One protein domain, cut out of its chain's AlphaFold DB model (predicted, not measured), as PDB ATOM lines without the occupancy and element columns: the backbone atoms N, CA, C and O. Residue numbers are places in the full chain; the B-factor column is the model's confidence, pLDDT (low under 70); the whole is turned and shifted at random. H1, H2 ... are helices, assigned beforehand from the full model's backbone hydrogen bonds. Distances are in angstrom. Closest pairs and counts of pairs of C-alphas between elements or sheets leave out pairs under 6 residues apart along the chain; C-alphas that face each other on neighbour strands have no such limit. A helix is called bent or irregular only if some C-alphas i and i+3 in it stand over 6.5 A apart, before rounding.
ATOM      1  N   ARG A  37      10.772  72.732  91.178       83.38
ATOM      2  CA  ARG A  37      12.141  73.264  91.097       83.38
ATOM      3  C   ARG A  37      12.273  74.250  89.936       83.38
ATOM      4  O   ARG A  37      12.725  75.366  90.173       83.38
ATOM      5  N   GLN A  38      11.830  73.875  88.735       85.25
ATOM      6  CA  GLN A  38      11.879  74.741  87.549       85.25
ATOM      7  C   GLN A  38      11.088  76.034  87.765       85.25
ATOM      8  O   GLN A  38      11.616  77.118  87.535       85.25
ATOM      9  N   ARG A  39       9.877  75.947  88.333       87.00
ATOM     10  CA  ARG A  39       9.075  77.136  88.673       87.00
ATOM     11  C   ARG A  39       9.805  78.075  89.635       87.00
ATOM     12  O   ARG A  39       9.805  79.285  89.435       87.00
ATOM     13  N   ARG A  40      10.463  77.538  90.671       86.62
ATOM     14  CA  ARG A  40      11.244  78.349  91.624       86.62
ATOM     15  C   ARG A  40      12.436  79.039  90.965       86.62
ATOM     16  O   ARG A  40      12.702  80.190  91.289       86.62
ATOM     17  N   VAL A  41      13.151  78.353  90.074       87.25
ATOM     18  CA  VAL A  41      14.276  78.942  89.328       87.25
ATOM     19  C   VAL A  41      13.778  80.057  88.405       87.25
ATOM     20  O   VAL A  41      14.334  81.151  88.442       87.25
ATOM     21  N   ALA A  42      12.686  79.831  87.670       88.56
ATOM     22  CA  ALA A  42      12.087  80.835  86.791       88.56
ATOM     23  C   ALA A  42      11.661  82.104  87.552       88.56
ATOM     24  O   ALA A  42      12.013  83.209  87.150       88.56
ATOM     25  N   LEU A  43      10.988  81.957  88.701       89.38
ATOM     26  CA  LEU A  43      10.585  83.097  89.535       89.38
ATOM     27  C   LEU A  43      11.786  83.908  90.043       89.38
ATOM     28  O   LEU A  43      11.744  85.138  90.059       89.38
ATOM     29  N   ARG A  44      12.872  83.232  90.441       89.50
ATOM     30  CA  ARG A  44      14.110  83.893  90.888       89.50
ATOM     31  C   ARG A  44      14.771  84.666  89.755       89.50
ATOM     32  O   ARG A  44      15.147  85.817  89.962       89.50
ATOM     33  N   ARG A  45      14.851  84.071  88.561       92.25
ATOM     34  CA  ARG A  45      15.376  84.738  87.361       92.25
ATOM     35  C   ARG A  45      14.540  85.956  86.996       92.25
ATOM     36  O   ARG A  45      15.102  87.029  86.840       92.25
ATOM     37  N   GLN A  46      13.214  85.836  86.982       91.81
ATOM     38  CA  GLN A  46      12.319  86.963  86.711       91.81
ATOM     39  C   GLN A  46      12.471  88.088  87.748       91.81
ATOM     40  O   GLN A  46      12.360  89.272  87.430       91.81
ATOM     41  N   HIS A  47      12.708  87.750  89.017       90.69
ATOM     42  CA  HIS A  47      13.009  88.749  90.043       90.69
ATOM     43  C   HIS A  47      14.355  89.437  89.795       90.69
ATOM     44  O   HIS A  47      14.405  90.665  89.763       90.69
ATOM     45  N   ALA A  48      15.414  88.663  89.549       91.00
ATOM     46  CA  ALA A  48      16.745  89.181  89.246       91.00
ATOM     47  C   ALA A  48      16.745  90.077  87.998       91.00
ATOM     48  O   ALA A  48      17.295  91.175  88.035       91.00
ATOM     49  N   GLU A  49      16.064  89.656  86.933       93.00
ATOM     50  CA  GLU A  49      15.916  90.420  85.698       93.00
ATOM     51  C   GLU A  49      15.238  91.766  85.962       93.00
ATOM     52  O   GLU A  49      15.757  92.811  85.573       93.00
ATOM     53  N   ARG A  50      14.113  91.772  86.691       90.62
ATOM     54  CA  ARG A  50      13.417  93.014  87.062       90.62
ATOM     55  C   ARG A  50      14.303  93.931  87.897       90.62
ATOM     56  O   ARG A  50      14.295  95.139  87.677       90.62
ATOM     57  N   THR A  51      15.061  93.387  88.847       89.06
ATOM     58  CA  THR A  51      16.009  94.172  89.645       89.06
ATOM     59  C   THR A  51      17.095  94.791  88.772       89.06
ATOM     60  O   THR A  51      17.344  95.986  88.899       89.06
ATOM     61  N   LEU A  52      17.689  94.038  87.845       89.31
ATOM     62  CA  LEU A  52      18.714  94.573  86.950       89.31
ATOM     63  C   LEU A  52      18.143  95.595  85.968       89.31
ATOM     64  O   LEU A  52      18.723  96.664  85.825       89.31
ATOM     65  N   ARG A  53      16.981  95.337  85.355       88.50
ATOM     66  CA  ARG A  53      16.326  96.286  84.437       88.50
ATOM     67  C   ARG A  53      15.985  97.606  85.118       88.50
ATOM     68  O   ARG A  53      16.217  98.650  84.527       88.50
ATOM     69  N   ARG A  54      15.496  97.574  86.364       86.81
ATOM     70  CA  ARG A  54      15.214  98.790  87.151       86.81
ATOM     71  C   ARG A  54      16.451  99.650  87.401       86.81
ATOM     72  O   ARG A  54      16.320 100.851  87.583       86.81
ATOM     73  N   LEU A  55      17.624  99.025  87.455       80.75
ATOM     74  CA  LEU A  55      18.896  99.683  87.758       80.75
ATOM     75  C   LEU A  55      19.739  99.952  86.505       80.75
ATOM     76  O   LEU A  55      20.804 100.556  86.620       80.75
ATOM     77  N   SER A  56      19.279  99.492  85.339       80.00
ATOM     78  CA  SER A  56      19.967  99.627  84.058       80.00
ATOM     79  C   SER A  56      19.571 100.928  83.366       80.00
ATOM     80  O   SER A  56      18.428 101.375  83.448       80.00
ATOM     81  N   THR A  57      20.506 101.511  82.623       77.38
ATOM     82  CA  THR A  57      20.234 102.625  81.711       77.38
ATOM     83  C   THR A  57      19.818 102.081  80.336       77.38
ATOM     84  O   THR A  57      20.030 100.896  80.058       77.38
ATOM     85  N   PRO A  58      19.271 102.905  79.421       72.12
ATOM     86  CA  PRO A  58      18.954 102.459  78.062       72.12
ATOM     87  C   PRO A  58      20.154 101.842  77.324       72.12
ATOM     88  O   PRO A  58      20.000 100.874  76.585       72.12
ATOM     89  N   VAL A  59      21.364 102.349  77.588       63.84
ATOM     90  CA  VAL A  59      22.621 101.861  76.993       63.84
ATOM     91  C   VAL A  59      22.968 100.453  77.491       63.84
ATOM     92  O   VAL A  59      23.483  99.628  76.734       63.84
ATOM     93  N   THR A  60      22.658 100.151  78.751       75.38
ATOM     94  CA  THR A  60      23.022  98.885  79.397       75.38
ATOM     95  C   THR A  60      21.883  97.868  79.448       75.38
ATOM     96  O   THR A  60      22.123  96.683  79.673       75.38
ATOM     97  N   GLY A  61      20.648  98.271  79.133       76.31
ATOM     98  CA  GLY A  61      19.486  97.379  79.062       76.31
ATOM     99  C   GLY A  61      19.672  96.200  78.096       76.31
ATOM    100  O   GLY A  61      19.129  95.118  78.323       76.31
ATOM    101  N   GLY A  62      20.514  96.368  77.068       81.38
ATOM    102  CA  GLY A  62      20.890  95.289  76.155       81.38
ATOM    103  C   GLY A  62      21.736  94.178  76.793       81.38
ATOM    104  O   GLY A  62      21.699  93.055  76.299       81.38
ATOM    105  N   ALA A  63      22.466  94.441  77.885       85.38
ATOM    106  CA  ALA A  63      23.185  93.397  78.627       85.38
ATOM    107  C   ALA A  63      22.210  92.444  79.311       85.38
ATOM    108  O   ALA A  63      22.381  91.230  79.254       85.38
ATOM    109  N   VAL A  64      21.166  93.000  79.933       88.75
ATOM    110  CA  VAL A  64      20.137  92.205  80.607       88.75
ATOM    111  C   VAL A  64      19.352  91.389  79.586       88.75
ATOM    112  O   VAL A  64      19.175  90.196  79.789       88.75
ATOM    113  N   ALA A  65      18.951  91.989  78.462       88.12
ATOM    114  CA  ALA A  65      18.261  91.259  77.398       88.12
ATOM    115  C   ALA A  65      19.101  90.093  76.844       88.12
ATOM    116  O   ALA A  65      18.580  89.000  76.676       88.12
ATOM    117  N   CYS A  66      20.402  90.308  76.625       87.88
ATOM    118  CA  CYS A  66      21.317  89.270  76.149       87.88
ATOM    119  C   CYS A  66      21.537  88.153  77.184       87.88
ATOM    120  O   CYS A  66      21.467  86.973  76.853       87.88
ATOM    121  N   ALA A  67      21.778  88.501  78.450       91.06
ATOM    122  CA  ALA A  67      22.067  87.507  79.480       91.06
ATOM    123  C   ALA A  67      20.844  86.679  79.904       91.06
ATOM    124  O   ALA A  67      21.005  85.547  80.355       91.06
ATOM    125  N   PHE A  68      19.638  87.236  79.775       93.19
ATOM    126  CA  PHE A  68      18.385  86.593  80.181       93.19
ATOM    127  C   PHE A  68      17.582  86.012  79.014       93.19
ATOM    128  O   PHE A  68      16.455  85.569  79.231       93.19
ATOM    129  N   ASP A  69      18.143  85.976  77.805       91.31
ATOM    130  CA  ASP A  69      17.544  85.232  76.700       91.31
ATOM    131  C   ASP A  69      17.354  83.763  77.114       91.31
ATOM    132  O   ASP A  69      18.313  83.096  77.509       91.31
ATOM    133  N   SER A  70      16.112  83.269  77.076       84.81
ATOM    134  CA  SER A  70      15.742  81.948  77.598       84.81
ATOM    135  C   SER A  70      16.464  80.816  76.878       84.81
ATOM    136  O   SER A  70      16.816  79.820  77.503       84.81
ATOM    137  N   GLU A  71      16.733  81.013  75.588       86.06
ATOM    138  CA  GLU A  71      17.522  80.104  74.757       86.06
ATOM    139  C   GLU A  71      18.959  80.615  74.578       86.06
ATOM    140  O   GLU A  71      19.705  80.135  73.729       86.06
ATOM    141  N   GLY A  72      19.374  81.589  75.383       89.31
ATOM    142  CA  GLY A  72      20.680  82.219  75.314       89.31
ATOM    143  C   GLY A  72      21.781  81.389  75.967       89.31
ATOM    144  O   GLY A  72      21.557  80.539  76.837       89.31
ATOM    145  N   PHE A  73      23.021  81.684  75.575       91.94
ATOM    146  CA  PHE A  73      24.232  81.068  76.123       91.94
ATOM    147  C   PHE A  73      24.260  81.071  77.662       91.94
ATOM    148  O   PHE A  73      24.471  80.029  78.288       91.94
ATOM    149  N   TYR A  74      23.997  82.225  78.279       93.75
ATOM    150  CA  TYR A  74      24.114  82.401  79.726       93.75
ATOM    151  C   TYR A  74      23.049  81.642  80.520       93.75
ATOM    152  O   TYR A  74      23.364  81.095  81.579       93.75
ATOM    153  N   VAL A  75      21.814  81.557  80.013       93.94
ATOM    154  CA  VAL A  75      20.737  80.788  80.656       93.94
ATOM    155  C   VAL A  75      21.055  79.298  80.625       93.94
ATOM    156  O   VAL A  75      21.041  78.660  81.680       93.94
ATOM    157  N   ARG A  76      21.470  78.761  79.469       92.75
ATOM    158  CA  ARG A  76      21.908  77.359  79.366       92.75
ATOM    159  C   ARG A  76      23.090  77.059  80.282       92.75
ATOM    160  O   ARG A  76      23.099  76.033  80.963       92.75
ATOM    161  N   LEU A  77      24.080  77.952  80.326       94.31
ATOM    162  CA  LEU A  77      25.232  77.807  81.212       94.31
ATOM    163  C   LEU A  77      24.794  77.783  82.683       94.31
ATOM    164  O   LEU A  77      25.199  76.896  83.433       94.31
ATOM    165  N   ALA A  78      23.920  78.707  83.085       95.38
ATOM    166  CA  ALA A  78      23.379  78.771  84.437       95.38
ATOM    167  C   ALA A  78      22.584  77.512  84.817       95.38
ATOM    168  O   ALA A  78      22.734  77.017  85.934       95.38
ATOM    169  N   ASP A  79      21.773  76.967  83.909       93.88
ATOM    170  CA  ASP A  79      21.038  75.721  84.147       93.88
ATOM    171  C   ASP A  79      21.983  74.539  84.367       93.88
ATOM    172  O   ASP A  79      21.864  73.836  85.375       93.88
ATOM    173  N   ARG A  80      23.015  74.391  83.528       93.50
ATOM    174  CA  ARG A  80      24.026  73.340  83.715       93.50
ATOM    175  C   ARG A  80      24.803  73.495  85.022       93.50
ATOM    176  O   ARG A  80      25.057  72.494  85.696       93.50
ATOM    177  N   ILE A  81      25.149  74.728  85.410       95.00
ATOM    178  CA  ILE A  81      25.755  75.007  86.722       95.00
ATOM    179  C   ILE A  81      24.821  74.511  87.827       95.00
ATOM    180  O   ILE A  81      25.257  73.769  88.702       95.00
ATOM    181  N   LEU A  82      23.539  74.888  87.792       93.31
ATOM    182  CA  LEU A  82      22.566  74.530  88.827       93.31
ATOM    183  C   LEU A  82      22.288  73.028  88.906       93.31
ATOM    184  O   LEU A  82      21.947  72.548  89.996       93.31
ATOM    185  N   ASP A  83      22.397  72.308  87.793       92.38
ATOM    186  CA  ASP A  83      22.196  70.862  87.715       92.38
ATOM    187  C   ASP A  83      23.392  70.069  88.239       92.38
ATOM    188  O   ASP A  83      23.196  69.065  88.920       92.38
ATOM    189  N   ARG A  84      24.619  70.560  88.026       93.50
ATOM    190  CA  ARG A  84      25.849  69.946  88.563       93.50
ATOM    191  C   ARG A  84      26.268  70.494  89.930       93.50
ATOM    192  O   ARG A  84      27.265  70.044  90.487       93.50
ATOM    193  N   LEU A  85      25.526  71.461  90.476       93.38
ATOM    194  CA  LEU A  85      25.887  72.170  91.702       93.38
ATOM    195  C   LEU A  85      25.922  71.225  92.918       93.38
ATOM    196  O   LEU A  85      24.865  70.713  93.315       93.38
ATOM    197  N   PRO A  86      27.082  71.061  93.583       93.25
ATOM    198  CA  PRO A  86      27.179  70.264  94.797       93.25
ATOM    199  C   PRO A  86      26.221  70.746  95.892       93.25
ATOM    200  O   PRO A  86      26.068  71.947  96.131       93.25
ATOM    201  N   TRP A  87      25.599  69.804  96.607       91.12
ATOM    202  CA  TRP A  87      24.564  70.097  97.607       91.12
ATOM    203  C   TRP A  87      25.033  71.063  98.706       91.12
ATOM    204  O   TRP A  87      24.269  71.933  99.123       91.12
ATOM    205  N   HIS A  88      26.298  70.979  99.130       88.94
ATOM    206  CA  HIS A  88      26.850  71.848 100.171       88.94
ATOM    207  C   HIS A  88      26.900  73.324  99.730       88.94
ATOM    208  O   HIS A  88      26.664  74.217 100.545       88.94
ATOM    209  N   LEU A  89      27.111  73.599  98.434       90.19
ATOM    210  CA  LEU A  89      27.055  74.960  97.880       90.19
ATOM    211  C   LEU A  89      25.619  75.486  97.741       90.19
ATOM    212  O   LEU A  89      25.413  76.693  97.636       90.19
ATOM    213  N   ARG A  90      24.614  74.605  97.769       86.81
ATOM    214  CA  ARG A  90      23.197  74.999  97.709       86.81
ATOM    215  C   ARG A  90      22.660  75.509  99.040       86.81
ATOM    216  O   ARG A  90      21.709  76.283  99.039       86.81
ATOM    217  N   ILE A  91      23.227  75.054 100.157       88.19
ATOM    218  CA  ILE A  91      22.707  75.351 101.501       88.19
ATOM    219  C   ILE A  91      23.576  76.349 102.272       88.19
ATOM    220  O   ILE A  91      23.066  77.113 103.092       88.19
ATOM    221  N   ARG A  92      24.887  76.382 102.010       88.50
ATOM    222  CA  ARG A  92      25.819  77.254 102.729       88.50
ATOM    223  C   ARG A  92      25.578  78.724 102.362       88.50
ATOM    224  O   ARG A  92      25.087  79.038 101.277       88.50
ATOM    225  N   HIS A  93      25.907  79.632 103.282       87.81
ATOM    226  CA  HIS A  93      25.716  81.079 103.115       87.81
ATOM    227  C   HIS A  93      24.280  81.449 102.706       87.81
ATOM    228  O   HIS A  93      24.078  82.288 101.835       87.81
ATOM    229  N   LYS A  94      23.271  80.784 103.293       89.31
ATOM    230  CA  LYS A  94      21.848  80.995 102.962       89.31
ATOM    231  C   LYS A  94      21.542  80.790 101.464       89.31
ATOM    232  O   LYS A  94      20.656  81.433 100.913       89.31
ATOM    233  N   GLY A  95      22.291  79.903 100.803       89.62
ATOM    234  CA  GLY A  95      22.180  79.615  99.371       89.62
ATOM    235  C   GLY A  95      23.068  80.469  98.460       89.62
ATOM    236  O   GLY A  95      23.049  80.270  97.248       89.62
ATOM    237  N   HIS A  96      23.873  81.383  99.010       95.00
ATOM    238  CA  HIS A  96      24.777  82.238  98.231       95.00
ATOM    239  C   HIS A  96      26.193  81.682  98.072       95.00
ATOM    240  O   HIS A  96      27.041  82.375  97.518       95.00
ATOM    241  N   ALA A  97      26.488  80.455  98.510       94.56
ATOM    242  CA  ALA A  97      27.855  79.935  98.435       94.56
ATOM    243  C   ALA A  97      28.392  79.864  96.995       94.56
ATOM    244  O   ALA A  97      29.559  80.167  96.777       94.56
ATOM    245  N   LEU A  98      27.544  79.547  96.009       95.69
ATOM    246  CA  LEU A  98      27.928  79.651  94.597       95.69
ATOM    247  C   LEU A  98      28.216  81.102  94.191       95.69
ATOM    248  O   LEU A  98      29.196  81.347  93.506       95.69
ATOM    249  N   CYS A  99      27.397  82.064  94.622       95.50
ATOM    250  CA  CYS A  99      27.595  83.478  94.285       95.50
ATOM    251  C   CYS A  99      28.925  84.002  94.840       95.50
ATOM    252  O   CYS A  99      29.649  84.692  94.134       95.50
ATOM    253  N   VAL A 100      29.244  83.637  96.087       94.25
ATOM    254  CA  VAL A 100      30.525  83.950  96.731       94.25
ATOM    255  C   VAL A 100      31.668  83.277  95.979       94.25
ATOM    256  O   VAL A 100      32.606  83.951  95.590       94.25
ATOM    257  N   CYS A 101      31.547  81.983  95.667       94.94
ATOM    258  CA  CYS A 101      32.562  81.267  94.899       94.94
ATOM    259  C   CYS A 101      32.820  81.911  93.528       94.94
ATOM    260  O   CYS A 101      33.972  82.120  93.172       94.94
ATOM    261  N   LEU A 102      31.777  82.256  92.768       95.00
ATOM    262  CA  LEU A 102      31.929  82.923  91.472       95.00
ATOM    263  C   LEU A 102      32.593  84.296  91.622       95.00
ATOM    264  O   LEU A 102      33.477  84.625  90.836       95.00
ATOM    265  N   HIS A 103      32.213  85.064  92.642       92.56
ATOM    266  CA  HIS A 103      32.835  86.351  92.945       92.56
ATOM    267  C   HIS A 103      34.321  86.203  93.314       92.56
ATOM    268  O   HIS A 103      35.161  86.848  92.690       92.56
ATOM    269  N   ASP A 104      34.667  85.297  94.227       92.12
ATOM    270  CA  ASP A 104      36.054  85.024  94.626       92.12
ATOM    271  C   ASP A 104      36.911  84.565  93.436       92.12
ATOM    272  O   ASP A 104      38.087  84.906  93.325       92.12
ATOM    273  N   LEU A 105      36.322  83.804  92.507       93.00
ATOM    274  CA  LEU A 105      36.998  83.438  91.267       93.00
ATOM    275  C   LEU A 105      37.234  84.663  90.388       93.00
ATOM    276  O   LEU A 105      38.345  84.830  89.903       93.00
ATOM    277  N   THR A 106      36.241  85.539  90.205       90.31
ATOM    278  CA  THR A 106      36.411  86.750  89.382       90.31
ATOM    279  C   THR A 106      37.477  87.695  89.929       90.31
ATOM    280  O   THR A 106      38.242  88.249  89.143       90.31
ATOM    281  N   THR A 107      37.572  87.844  91.252       83.19
ATOM    282  CA  THR A 107      38.598  88.669  91.904       83.19
ATOM    283  C   THR A 107      39.967  87.987  91.893       83.19
ATOM    284  O   THR A 107      40.983  88.659  91.773       83.19
ATOM    285  N   GLY A 108      40.010  86.651  91.937       82.00
ATOM    286  CA  GLY A 108      41.240  85.857  91.888       82.00
ATOM    287  C   GLY A 108      41.895  85.717  90.506       82.00
ATOM    288  O   GLY A 108      42.986  85.145  90.416       82.00
ATOM    289  N   LEU A 109      41.279  86.227  89.431       84.88
ATOM    290  CA  LEU A 109      41.824  86.228  88.061       84.88
ATOM    291  C   LEU A 109      42.909  87.304  87.850       84.88
ATOM    292  O   LEU A 109      42.920  88.014  86.847       84.88
ATOM    293  N   GLU A 110      43.849  87.393  88.790       75.00
ATOM    294  CA  GLU A 110      45.021  88.267  88.733       75.00
ATOM    295  C   GLU A 110      45.824  88.049  87.442       75.00
ATOM    296  O   GLU A 110      46.263  86.929  87.150       75.00
ATOM    297  N   SER A 111      46.073  89.127  86.691       73.31
ATOM    298  CA  SER A 111      46.708  89.088  85.363       73.31
ATOM    299  C   SER A 111      48.046  88.340  85.361       73.31
ATOM    300  O   SER A 111      48.342  87.595  84.428       73.31
ATOM    301  N   SER A 112      48.843  88.482  86.427       82.44
ATOM    302  CA  SER A 112      50.153  87.829  86.551       82.44
ATOM    303  C   SER A 112      50.047  86.320  86.793       82.44
ATOM    304  O   SER A 112      50.829  85.545  86.243       82.44
ATOM    305  N   ARG A 113      49.062  85.873  87.583       84.69
ATOM    306  CA  ARG A 113      48.786  84.448  87.808       84.69
ATOM    307  C   ARG A 113      48.187  83.814  86.560       84.69
ATOM    308  O   ARG A 113      48.592  82.717  86.194       84.69
ATOM    309  N   TYR A 114      47.265  84.514  85.904       87.62
ATOM    310  CA  TYR A 114      46.641  84.057  84.667       87.62
ATOM    311  C   TYR A 114      47.678  83.869  83.553       87.62
ATOM    312  O   TYR A 114      47.723  82.814  82.925       87.62
ATOM    313  N   ALA A 115      48.575  84.844  83.370       88.69
ATOM    314  CA  ALA A 115      49.635  84.787  82.367       88.69
ATOM    315  C   ALA A 115      50.581  83.589  82.567       88.69
ATOM    316  O   ALA A 115      50.923  82.912  81.600       88.69
ATOM    317  N   LYS A 116      50.946  83.266  83.818       91.69
ATOM    318  CA  LYS A 116      51.792  82.096  84.137       91.69
ATOM    319  C   LYS A 116      51.157  80.761  83.741       91.69
ATOM    320  O   LYS A 116      51.873  79.796  83.507       91.69
ATOM    321  N   LEU A 117      49.828  80.705  83.691       93.19
ATOM    322  CA  LEU A 117      49.066  79.499  83.375       93.19
ATOM    323  C   LEU A 117      48.582  79.479  81.916       93.19
ATOM    324  O   LEU A 117      47.927  78.524  81.514       93.19
ATOM    325  N   ALA A 118      48.895  80.502  81.112       90.88
ATOM    326  CA  ALA A 118      48.334  80.679  79.773       90.88
ATOM    327  C   ALA A 118      48.630  79.510  78.817       90.88
ATOM    328  O   ALA A 118      47.804  79.194  77.966       90.88
ATOM    329  N   GLN A 119      49.780  78.850  78.971       93.19
ATOM    330  CA  GLN A 119      50.176  77.708  78.136       93.19
ATOM    331  C   GLN A 119      49.668  76.357  78.662       93.19
ATOM    332  O   GLN A 119      49.888  75.331  78.026       93.19
ATOM    333  N   MET A 120      49.004  76.330  79.822       94.38
ATOM    334  CA  MET A 120      48.477  75.089  80.388       94.38
ATOM    335  C   MET A 120      47.147  74.706  79.733       94.38
ATOM    336  O   MET A 120      46.383  75.600  79.340       94.38
ATOM    337  N   PRO A 121      46.824  73.398  79.684       93.31
ATOM    338  CA  PRO A 121      45.504  72.939  79.283       93.31
ATOM    339  C   PRO A 121      44.409  73.653  80.071       93.31
ATOM    340  O   PRO A 121      44.527  73.811  81.289       93.31
ATOM    341  N   LEU A 122      43.345  74.084  79.387       92.38
ATOM    342  CA  LEU A 122      42.311  74.944  79.977       92.38
ATOM    343  C   LEU A 122      41.776  74.385  81.306       92.38
ATOM    344  O   LEU A 122      41.733  75.100  82.305       92.38
ATOM    345  N   HIS A 123      41.417  73.100  81.337       94.19
ATOM    346  CA  HIS A 123      40.901  72.438  82.538       94.19
ATOM    347  C   HIS A 123      41.889  72.478  83.711       94.19
ATOM    348  O   HIS A 123      41.541  72.934  84.802       94.19
ATOM    349  N   GLU A 124      43.140  72.082  83.473       95.00
ATOM    350  CA  GLU A 124      44.179  72.074  84.503       95.00
ATOM    351  C   GLU A 124      44.453  73.490  85.028       95.00
ATOM    352  O   GLU A 124      44.564  73.714  86.237       95.00
ATOM    353  N   ALA A 125      44.492  74.471  84.127       93.94
ATOM    354  CA  ALA A 125      44.701  75.864  84.478       93.94
ATOM    355  C   ALA A 125      43.572  76.403  85.374       93.94
ATOM    356  O   ALA A 125      43.847  77.075  86.371       93.94
ATOM    357  N   LEU A 126      42.311  76.061  85.088       94.31
ATOM    358  CA  LEU A 126      41.159  76.436  85.916       94.31
ATOM    359  C   LEU A 126      41.257  75.844  87.329       94.31
ATOM    360  O   LEU A 126      41.035  76.556  88.313       94.31
ATOM    361  N   LEU A 127      41.675  74.581  87.464       95.38
ATOM    362  CA  LEU A 127      41.923  73.974  88.778       95.38
ATOM    363  C   LEU A 127      43.039  74.709  89.539       95.38
ATOM    364  O   LEU A 127      42.903  74.997  90.733       95.38
ATOM    365  N   ARG A 128      44.124  75.099  88.854       93.56
ATOM    366  CA  ARG A 128      45.202  75.918  89.441       93.56
ATOM    367  C   ARG A 128      44.755  77.335  89.790       93.56
ATOM    368  O   ARG A 128      45.315  77.925  90.716       93.56
ATOM    369  N   LEU A 129      43.722  77.856  89.131       92.00
ATOM    370  CA  LEU A 129      43.014  79.093  89.480       92.00
ATOM    371  C   LEU A 129      41.957  78.896  90.581       92.00
ATOM    372  O   LEU A 129      41.231  79.833  90.891       92.00
ATOM    373  N   ARG A 130      41.918  77.720  91.228       93.75
ATOM    374  CA  ARG A 130      41.033  77.381  92.359       93.75
ATOM    375  C   ARG A 130      39.561  77.211  91.985       93.75
ATOM    376  O   ARG A 130      38.710  77.231  92.874       93.75
ATOM    377  N   PHE A 131      39.255  76.973  90.711       94.62
ATOM    378  CA  PHE A 131      37.906  76.577  90.320       94.62
ATOM    379  C   PHE A 131      37.556  75.242  90.992       94.62
ATOM    380  O   PHE A 131      38.369  74.314  90.975       94.62
ATOM    381  N   PRO A 132      36.349  75.102  91.570       95.00
ATOM    382  CA  PRO A 132      35.845  73.795  91.962       95.00
ATOM    383  C   PRO A 132      35.795  72.862  90.748       95.00
ATOM    384  O   PRO A 132      35.429  73.307  89.662       95.00
ATOM    385  N   HIS A 133      36.077  71.570  90.945       95.38
ATOM    386  CA  HIS A 133      36.117  70.575  89.862       95.38
ATOM    387  C   HIS A 133      34.894  70.644  88.937       95.38
ATOM    388  O   HIS A 133      35.057  70.827  87.739       95.38
ATOM    389  N   PHE A 134      33.676  70.647  89.494       94.31
ATOM    390  CA  PHE A 134      32.447  70.694  88.687       94.31
ATOM    391  C   PHE A 134      32.365  71.925  87.764       94.31
ATOM    392  O   PHE A 134      31.777  71.851  86.686       94.31
ATOM    393  N   LEU A 135      32.924  73.062  88.196       94.81
ATOM    394  CA  LEU A 135      32.941  74.290  87.413       94.81
ATOM    395  C   LEU A 135      34.091  74.262  86.404       94.81
ATOM    396  O   LEU A 135      33.887  74.669  85.270       94.81
ATOM    397  N   ALA A 136      35.264  73.742  86.772       95.06
ATOM    398  CA  ALA A 136      36.365  73.541  85.831       95.06
ATOM    399  C   ALA A 136      35.955  72.608  84.675       95.06
ATOM    400  O   ALA A 136      36.177  72.955  83.519       95.06
ATOM    401  N   ASP A 137      35.273  71.497  84.971       93.56
ATOM    402  CA  ASP A 137      34.741  70.555  83.974       93.56
ATOM    403  C   ASP A 137      33.750  71.233  83.025       93.56
ATOM    404  O   ASP A 137      33.774  71.024  81.813       93.56
ATOM    405  N   LEU A 138      32.855  72.055  83.578       92.94
ATOM    406  CA  LEU A 138      31.855  72.772  82.798       92.94
ATOM    407  C   LEU A 138      32.507  73.823  81.893       92.94
ATOM    408  O   LEU A 138      32.203  73.885  80.705       92.94
ATOM    409  N   MET A 139      33.403  74.636  82.446       91.19
ATOM    410  CA  MET A 139      34.037  75.738  81.726       91.19
ATOM    411  C   MET A 139      35.029  75.231  80.676       91.19
ATOM    412  O   MET A 139      35.132  75.826  79.614       91.19
ATOM    413  N   ALA A 140      35.712  74.113  80.920       90.56
ATOM    414  CA  ALA A 140      36.572  73.479  79.923       90.56
ATOM    415  C   ALA A 140      35.794  72.684  78.858       90.56
ATOM    416  O   ALA A 140      36.400  72.162  77.925       90.56
ATOM    417  N   SER A 141      34.466  72.571  78.978       88.12
ATOM    418  CA  SER A 141      33.670  71.872  77.974       88.12
ATOM    419  C   SER A 141      33.575  72.671  76.673       88.12
ATOM    420  O   SER A 141      33.423  73.898  76.667       88.12
ATOM    421  N   ARG A 142      33.578  71.940  75.553       83.88
ATOM    422  CA  ARG A 142      33.443  72.493  74.199       83.88
ATOM    423  C   ARG A 142      32.190  73.355  74.031       83.88
ATOM    424  O   ARG A 142      32.180  74.300  73.257       83.88
ATOM    425  N   GLU A 143      31.136  73.055  74.779       81.25
ATOM    426  CA  GLU A 143      29.871  73.784  74.714       81.25
ATOM    427  C   GLU A 143      29.938  75.194  75.322       81.25
ATOM    428  O   GLU A 143      29.035  75.989  75.073       81.25
ATOM    429  N   VAL A 144      30.939  75.485  76.163       81.00
ATOM    430  CA  VAL A 144      31.056  76.775  76.864       81.00
ATOM    431  C   VAL A 144      32.053  77.698  76.179       81.00
ATOM    432  O   VAL A 144      31.743  78.863  75.962       81.00
ATOM    433  N   PHE A 145      33.230  77.188  75.808       78.44
ATOM    434  CA  PHE A 145      34.264  78.006  75.167       78.44
ATOM    435  C   PHE A 145      34.808  77.433  73.855       78.44
ATOM    436  O   PHE A 145      35.796  77.958  73.343       78.44
ATOM    437  N   GLY A 146      34.175  76.408  73.284       78.38
ATOM    438  CA  GLY A 146      34.673  75.737  72.083       78.38
ATOM    439  C   GLY A 146      35.919  74.894  72.353       78.38
ATOM    440  O   GLY A 146      36.248  74.577  73.497       78.38
ATOM    441  N   ASP A 147      36.632  74.540  71.285       77.81
ATOM    442  CA  ASP A 147      37.894  73.794  71.358       77.81
ATOM    443  C   ASP A 147      39.054  74.731  71.711       77.81
ATOM    444  O   ASP A 147      39.937  74.990  70.896       77.81
ATOM    445  N   LYS A 148      39.042  75.295  72.922       79.25
ATOM    446  CA  LYS A 148      40.181  76.060  73.446       79.25
ATOM    447  C   LYS A 148      41.134  75.108  74.166       79.25
ATOM    448  O   LYS A 148      40.834  74.707  75.290       79.25
ATOM    449  N   PRO A 149      42.282  74.745  73.560       79.06
ATOM    450  CA  PRO A 149      43.162  73.737  74.142       79.06
ATOM    451  C   PRO A 149      43.867  74.253  75.398       79.06
ATOM    452  O   PRO A 149      44.129  73.481  76.315       79.06
ATOM    453  N   ILE A 150      44.144  75.559  75.461       90.50
ATOM    454  CA  ILE A 150      44.933  76.194  76.519       90.50
ATOM    455  C   ILE A 150      44.228  77.425  77.085       90.50
ATOM    456  O   ILE A 150      43.417  78.060  76.405       90.50
ATOM    457  N   LEU A 151      44.579  77.796  78.317       89.81
ATOM    458  CA  LEU A 151      43.995  78.953  79.000       89.81
ATOM    459  C   LEU A 151      44.199  80.262  78.221       89.81
ATOM    460  O   LEU A 151      43.292  81.080  78.165       89.81
ATOM    461  N   GLY A 152      45.356  80.451  77.584       87.56
ATOM    462  CA  GLY A 152      45.719  81.681  76.871       87.56
ATOM    463  C   GLY A 152      44.812  82.023  75.685       87.56
ATOM    464  O   GLY A 152      44.748  83.183  75.288       87.56
ATOM    465  N   ALA A 153      44.061  81.052  75.155       87.62
ATOM    466  CA  ALA A 153      43.044  81.284  74.127       87.62
ATOM    467  C   ALA A 153      41.750  81.911  74.690       87.62
ATOM    468  O   ALA A 153      40.838  82.281  73.941       87.62
ATOM    469  N   LEU A 154      41.624  82.000  76.014       87.81
ATOM    470  CA  LEU A 154      40.523  82.636  76.719       87.81
ATOM    471  C   LEU A 154      41.059  83.879  77.441       87.81
ATOM    472  O   LEU A 154      41.876  83.765  78.345       87.81
ATOM    473  N   PRO A 155      40.625  85.091  77.078       88.62
ATOM    474  CA  PRO A 155      40.996  86.272  77.844       88.62
ATOM    475  C   PRO A 155      40.455  86.190  79.279       88.62
ATOM    476  O   PRO A 155      39.276  85.902  79.491       88.62
ATOM    477  N   ALA A 156      41.282  86.525  80.278       89.81
ATOM    478  CA  ALA A 156      40.873  86.529  81.691       89.81
ATOM    479  C   ALA A 156      39.608  87.372  81.929       89.81
ATOM    480  O   ALA A 156      38.719  86.991  82.689       89.81
ATOM    481  N   ARG A 157      39.492  88.500  81.216       88.06
ATOM    482  CA  ARG A 157      38.324  89.385  81.273       88.06
ATOM    483  C   ARG A 157      37.054  88.736  80.725       88.06
ATOM    484  O   ARG A 157      35.977  89.017  81.246       88.06
ATOM    485  N   ASP A 158      37.157  87.885  79.712       88.75
ATOM    486  CA  ASP A 158      36.007  87.175  79.142       88.75
ATOM    487  C   ASP A 158      35.515  86.097  80.111       88.75
ATOM    488  O   ASP A 158      34.310  85.974  80.348       88.75
ATOM    489  N   LEU A 159      36.450  85.390  80.754       90.56
ATOM    490  CA  LEU A 159      36.139  84.458  81.835       90.56
ATOM    491  C   LEU A 159      35.462  85.185  83.007       90.56
ATOM    492  O   LEU A 159      34.387  84.773  83.435       90.56
ATOM    493  N   ALA A 160      36.025  86.306  83.469       91.25
ATOM    494  CA  ALA A 160      35.443  87.106  84.545       91.25
ATOM    495  C   ALA A 160      34.036  87.618  84.190       91.25
ATOM    496  O   ALA A 160      33.104  87.487  84.979       91.25
ATOM    497  N   THR A 161      33.862  88.141  82.972       90.38
ATOM    498  CA  THR A 161      32.567  88.640  82.480       90.38
ATOM    499  C   THR A 161      31.533  87.516  82.447       90.38
ATOM    500  O   THR A 161      30.415  87.711  82.912       90.38
ATOM    501  N   THR A 162      31.922  86.323  81.988       91.81
ATOM    502  CA  THR A 162      31.050  85.141  81.948       91.81
ATOM    503  C   THR A 162      30.613  84.700  83.342       91.81
ATOM    504  O   THR A 162      29.423  84.474  83.566       91.81
ATOM    505  N   LEU A 163      31.544  84.618  84.299       94.38
ATOM    506  CA  LEU A 163      31.232  84.240  85.680       94.38
ATOM    507  C   LEU A 163      30.275  85.241  86.334       94.38
ATOM    508  O   LEU A 163      29.289  84.828  86.943       94.38
ATOM    509  N   THR A 164      30.509  86.545  86.165       93.50
ATOM    510  CA  THR A 164      29.623  87.579  86.714       93.50
ATOM    511  C   THR A 164      28.251  87.577  86.035       93.50
ATOM    512  O   THR A 164      27.235  87.780  86.704       93.50
ATOM    513  N   ALA A 165      28.188  87.292  84.728       92.38
ATOM    514  CA  ALA A 165      26.942  87.227  83.965       92.38
ATOM    515  C   ALA A 165      25.971  86.171  84.501       92.38
ATOM    516  O   ALA A 165      24.769  86.427  84.577       92.38
ATOM    517  N   VAL A 166      26.485  85.005  84.909       95.19
ATOM    518  CA  VAL A 166      25.661  83.883  85.382       95.19
ATOM    519  C   VAL A 166      25.249  83.991  86.850       95.19
ATOM    520  O   VAL A 166      24.340  83.274  87.280       95.19
ATOM    521  N   VAL A 167      25.849  84.893  87.637       95.75
ATOM    522  CA  VAL A 167      25.444  85.125  89.036       95.75
ATOM    523  C   VAL A 167      23.943  85.425  89.152       95.75
ATOM    524  O   VAL A 167      23.262  84.676  89.851       95.75
ATOM    525  N   PRO A 168      23.361  86.439  88.483       95.12
ATOM    526  CA  PRO A 168      21.934  86.731  88.630       95.12
ATOM    527  C   PRO A 168      21.013  85.609  88.116       95.12
ATOM    528  O   PRO A 168      19.871  85.515  88.559       95.12
ATOM    529  N   LEU A 169      21.510  84.718  87.249       95.44
ATOM    530  CA  LEU A 169      20.761  83.571  86.716       95.44
ATOM    531  C   LEU A 169      20.753  82.350  87.649       95.44
ATOM    532  O   LEU A 169      19.904  81.465  87.501       95.44
ATOM    533  N   THR A 170      21.705  82.295  88.584       94.38
ATOM    534  CA  THR A 170      21.898  81.191  89.538       94.38
ATOM    535  C   THR A 170      21.601  81.593  90.987       94.38
ATOM    536  O   THR A 170      21.354  80.730  91.832       94.38
ATOM    537  N   CYS A 171      21.588  82.895  91.279       94.56
ATOM    538  CA  CYS A 171      21.417  83.449  92.614       94.56
ATOM    539  C   CYS A 171      20.016  83.163  93.192       94.56
ATOM    540  O   CYS A 171      19.009  83.338  92.499       94.56
ATOM    541  N   PRO A 172      19.905  82.754  94.473       92.31
ATOM    542  CA  PRO A 172      18.603  82.559  95.106       92.31
ATOM    543  C   PRO A 172      17.870  83.871  95.429       92.31
ATOM    544  O   PRO A 172      16.641  83.850  95.468       92.31
ATOM    545  N   ASP A 173      18.602  84.966  95.664       92.69
ATOM    546  CA  ASP A 173      18.079  86.298  96.004       92.69
ATOM    547  C   ASP A 173      19.112  87.389  95.654       92.69
ATOM    548  O   ASP A 173      20.071  87.632  96.389       92.69
ATOM    549  N   LEU A 174      18.948  88.048  94.503       92.06
ATOM    550  CA  LEU A 174      19.922  89.040  94.042       92.06
ATOM    551  C   LEU A 174      20.008  90.269  94.961       92.06
ATOM    552  O   LEU A 174      21.084  90.854  95.065       92.06
ATOM    553  N   ASP A 175      18.929  90.641  95.652       90.69
ATOM    554  CA  ASP A 175      18.892  91.859  96.471       90.69
ATOM    555  C   ASP A 175      19.752  91.730  97.734       90.69
ATOM    556  O   ASP A 175      20.307  92.720  98.210       90.69
ATOM    557  N   ARG A 176      19.922  90.501  98.235       92.00
ATOM    558  CA  ARG A 176      20.756  90.169  99.406       92.00
ATOM    559  C   ARG A 176      22.080  89.496  99.040       92.00
ATOM    560  O   ARG A 176      22.805  89.033  99.921       92.00
ATOM    561  N   CYS A 177      22.391  89.411  97.749       93.69
ATOM    562  CA  CYS A 177      23.565  88.703  97.267       93.69
ATOM    563  C   CYS A 177      24.863  89.452  97.628       93.69
ATOM    564  O   CYS A 177      24.986  90.632  97.291       93.69
ATOM    565  N   PRO A 178      25.877  88.781  98.209       92.25
ATOM    566  CA  PRO A 178      27.180  89.400  98.476       92.25
ATOM    567  C   PRO A 178      27.874  89.933  97.214       92.25
ATOM    568  O   PRO A 178      28.497  90.986  97.242       92.25
ATOM    569  N   ALA A 179      27.698  89.249  96.078       92.38
ATOM    570  CA  ALA A 179      28.290  89.625  94.793       92.38
ATOM    571  C   ALA A 179      27.518  90.740  94.054       92.38
ATOM    572  O   ALA A 179      27.869  91.097  92.929       92.38
ATOM    573  N   ARG A 180      26.438  91.284  94.642       91.88
ATOM    574  CA  ARG A 180      25.529  92.229  93.968       91.88
ATOM    575  C   ARG A 180      26.256  93.455  93.421       91.88
ATOM    576  O   ARG A 180      25.945  93.879  92.315       91.88
ATOM    577  N   GLY A 181      27.211  94.013  94.166       89.44
ATOM    578  CA  GLY A 181      27.947  95.212  93.748       89.44
ATOM    579  C   GLY A 181      28.669  95.033  92.411       89.44
ATOM    580  O   GLY A 181      28.533  95.871  91.520       89.44
ATOM    581  N   ASP A 182      29.367  93.911  92.235       87.81
ATOM    582  CA  ASP A 182      30.094  93.625  90.996       87.81
ATOM    583  C   ASP A 182      29.169  93.223  89.856       87.81
ATOM    584  O   ASP A 182      29.384  93.655  88.727       87.81
ATOM    585  N   VAL A 183      28.091  92.486  90.146       91.12
ATOM    586  CA  VAL A 183      27.045  92.220  89.148       91.12
ATOM    587  C   VAL A 183      26.495  93.537  88.610       91.12
ATOM    588  O   VAL A 183      26.463  93.737  87.400       91.12
ATOM    589  N   LEU A 184      26.124  94.475  89.485       90.19
ATOM    590  CA  LEU A 184      25.633  95.782  89.052       90.19
ATOM    591  C   LEU A 184      26.691  96.549  88.257       90.19
ATOM    592  O   LEU A 184      26.356  97.143  87.239       90.19
ATOM    593  N   ARG A 185      27.966  96.501  88.657       87.06
ATOM    594  CA  ARG A 185      29.056  97.147  87.913       87.06
ATOM    595  C   ARG A 185      29.218  96.571  86.505       87.06
ATOM    596  O   ARG A 185      29.356  97.335  85.553       87.06
ATOM    597  N   THR A 186      29.185  95.247  86.362       86.50
ATOM    598  CA  THR A 186      29.276  94.569  85.063       86.50
ATOM    599  C   THR A 186      28.067  94.897  84.197       86.50
ATOM    600  O   THR A 186      28.235  95.330  83.062       86.50
ATOM    601  N   TYR A 187      26.849  94.769  84.722       87.44
ATOM    602  CA  TYR A 187      25.642  95.028  83.938       87.44
ATOM    603  C   TYR A 187      25.429  96.513  83.634       87.44
ATOM    604  O   TYR A 187      24.832  96.810  82.614       87.44
ATOM    605  N   ASN A 188      25.963  97.443  84.434       87.12
ATOM    606  CA  ASN A 188      25.885  98.887  84.172       87.12
ATOM    607  C   ASN A 188      27.080  99.452  83.388       87.12
ATOM    608  O   ASN A 188      27.165 100.661  83.177       87.12
ATOM    609  N   SER A 189      28.001  98.603  82.933       84.94
ATOM    610  CA  SER A 189      29.144  99.018  82.125       84.94
ATOM    611  C   SER A 189      28.859  98.798  80.631       84.94
ATOM    612  O   SER A 189      28.639  97.653  80.220       84.94
ATOM    613  N   PRO A 190      28.928  99.841  79.779       83.81
ATOM    614  CA  PRO A 190      28.767  99.687  78.330       83.81
ATOM    615  C   PRO A 190      29.780  98.705  77.721       83.81
ATOM    616  O   PRO A 190      29.405  97.806  76.974       83.81
ATOM    617  N   ALA A 191      31.051  98.791  78.131       84.69
ATOM    618  CA  ALA A 191      32.109  97.891  77.662       84.69
ATOM    619  C   ALA A 191      31.876  96.424  78.068       84.69
ATOM    620  O   ALA A 191      32.293  95.499  77.374       84.69
ATOM    621  N   SER A 192      31.230  96.199  79.214       80.88
ATOM    622  CA  SER A 192      30.852  94.852  79.643       80.88
ATOM    623  C   SER A 192      29.619  94.360  78.889       80.88
ATOM    624  O   SER A 192      29.553  93.190  78.552       80.88
ATOM    625  N   THR A 193      28.684  95.254  78.555       83.44
ATOM    626  CA  THR A 193      27.499  94.942  77.744       83.44
ATOM    627  C   THR A 193      27.880  94.435  76.356       83.44
ATOM    628  O   THR A 193      27.382  93.401  75.919       83.44
ATOM    629  N   GLU A 194      28.774  95.142  75.668       86.88
ATOM    630  CA  GLU A 194      29.272  94.731  74.353       86.88
ATOM    631  C   GLU A 194      29.985  93.379  74.425       86.88
ATOM    632  O   GLU A 194      29.723  92.486  73.623       86.88
ATOM    633  N   ARG A 195      30.812  93.187  75.458       87.69
ATOM    634  CA  ARG A 195      31.517  91.925  75.689       87.69
ATOM    635  C   ARG A 195      30.572  90.766  76.016       87.69
ATOM    636  O   ARG A 195      30.801  89.668  75.527       87.69
ATOM    637  N   LEU A 196      29.510  90.995  76.791       87.31
ATOM    638  CA  LEU A 196      28.477  89.985  77.048       87.31
ATOM    639  C   LEU A 196      27.818  89.527  75.743       87.31
ATOM    640  O   LEU A 196      27.668  88.331  75.522       87.31
ATOM    641  N   ARG A 197      27.484  90.468  74.851       87.50
ATOM    642  CA  ARG A 197      26.917  90.126  73.538       87.50
ATOM    643  C   ARG A 197      27.906  89.345  72.683       87.50
ATOM    644  O   ARG A 197      27.548  88.298  72.168       87.50
ATOM    645  N   ALA A 198      29.155  89.802  72.600       88.19
ATOM    646  CA  ALA A 198      30.192  89.130  71.818       88.19
ATOM    647  C   ALA A 198      30.455  87.684  72.279       88.19
ATOM    648  O   ALA A 198      30.804  86.831  71.470       88.19
ATOM    649  N   LEU A 199      30.294  87.404  73.575       84.56
ATOM    650  CA  LEU A 199      30.457  86.062  74.137       84.56
ATOM    651  C   LEU A 199      29.213  85.179  73.984       84.56
ATOM    652  O   LEU A 199      29.339  83.958  74.040       84.56
ATOM    653  N   ALA A 200      28.027  85.769  73.822       83.25
ATOM    654  CA  ALA A 200      26.783  85.023  73.658       83.25
ATOM    655  C   ALA A 200      26.609  84.420  72.251       83.25
ATOM    656  O   ALA A 200      25.880  83.431  72.129       83.25
ATOM    657  N   GLY A 201      27.304  84.970  71.245       68.56
ATOM    658  CA  GLY A 201      27.192  84.597  69.829       68.56
ATOM    659  C   GLY A 201      26.548  85.691  68.995       68.56
ATOM    660  O   GLY A 201      25.423  86.104  69.351       68.56
TER     661      GLY A 201
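What this domain is: This is residues 37 to 201 of the 201 residues of an uncharacterized protein of Prauserella rugosa (UniProt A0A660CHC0). H10 runs through the core of a compact all-helix body, with H3, H5, H11 and H12 packed round it and the long H1 crossing its last residues at one end of the longest axis. Towards the other end of that axis lie the short H6, close to the first residues of H10, and the small hairpin of H7 and H8, whose H8 packs on H3, while H4 meets the rest at a corner with H5. The printed part has 165 residues with twelve named helices, H1 to H12 in order along the chain, and no named strand. The radius of gyration of the C-alphas is 15.0 A, and the C-alphas span 41 by 36 by 26 A.

Where its parts are: H1, residues 37 to 55, begins at C-alpha 37 (12.141, 73.264, 91.097) and is 27.5 A long. H2 is residues 61 to 67, H3 residues 73 to 84 with 16.8 A, H4 residues 87 to 95, and H5 residues 97 to 108 with 16.0 A. H6 is residues 111 to 116, H7 residues 122 to 128, H8 residues 133 to 139 and H9 residues 142 to 145. H10, residues 156 to 170, begins at C-alpha 156 (40.873, 86.529, 81.691) and is 21.2 A long. H11 is residues 180 to 187; H12, residues 190 to 200, is 15.5 A long and ends at C-alpha 200 (26.783, 85.023, 73.658). H4 is irregular, with C-alphas 90 and 93 8.5 A apart, and H10 only just, with C-alphas 165 and 168 6.9 A apart.

How they stand to each other: The hub is H10, touching five helices. H5 touches it at a shallow tilt of 15 degrees, opposite ways, the closest C-alphas being Thr 106 and Ala 160 at 4.9 A. H3 touches it at a steep tilt of 69 degrees, only just short of perpendicular, closest at Ala 78 and Val 166, 5.7 A. H11 touches it at Val 183 and Thr 164, 5.8 A, and H12 at Leu 196 and Thr 161, 6.9 A. Residues 168 to 170 of H10 touch H1, closest at Leu 169 and Arg 45, 5.5 A. H1 and H2 form a hairpin, and H2 touches H12 at Ala 63 and Thr 193, 4.7 A. H8 touches H3 at Phe 134 and Arg 84, 6.6 A, and forms a hairpin with H7, to which H6 is near. H9 is close to H3 but not clearly touching, with Val 144 and Leu 77 7.3 A apart. H4 and H5 touch only at the corner, at Leu 89 and Ala 97, 5.1 A. Every O i to N i+4 pair is within hydrogen-bond range in H1, H2, H3, H5, H6, H7, H8, H11 and H12; H10 has 8 of 11, H4 has 2 of 5 with 2 of 6 O i to N i+3 pairs, and H9 is too short for such a pair.

The domain as a whole: The two C-alphas farthest apart, Arg 39 and Lys 116, are 43.2 A apart. The printed part has no cut and no long link. The mean pLDDT of the printed part is 89.0, with residues 59 and 201 under 70.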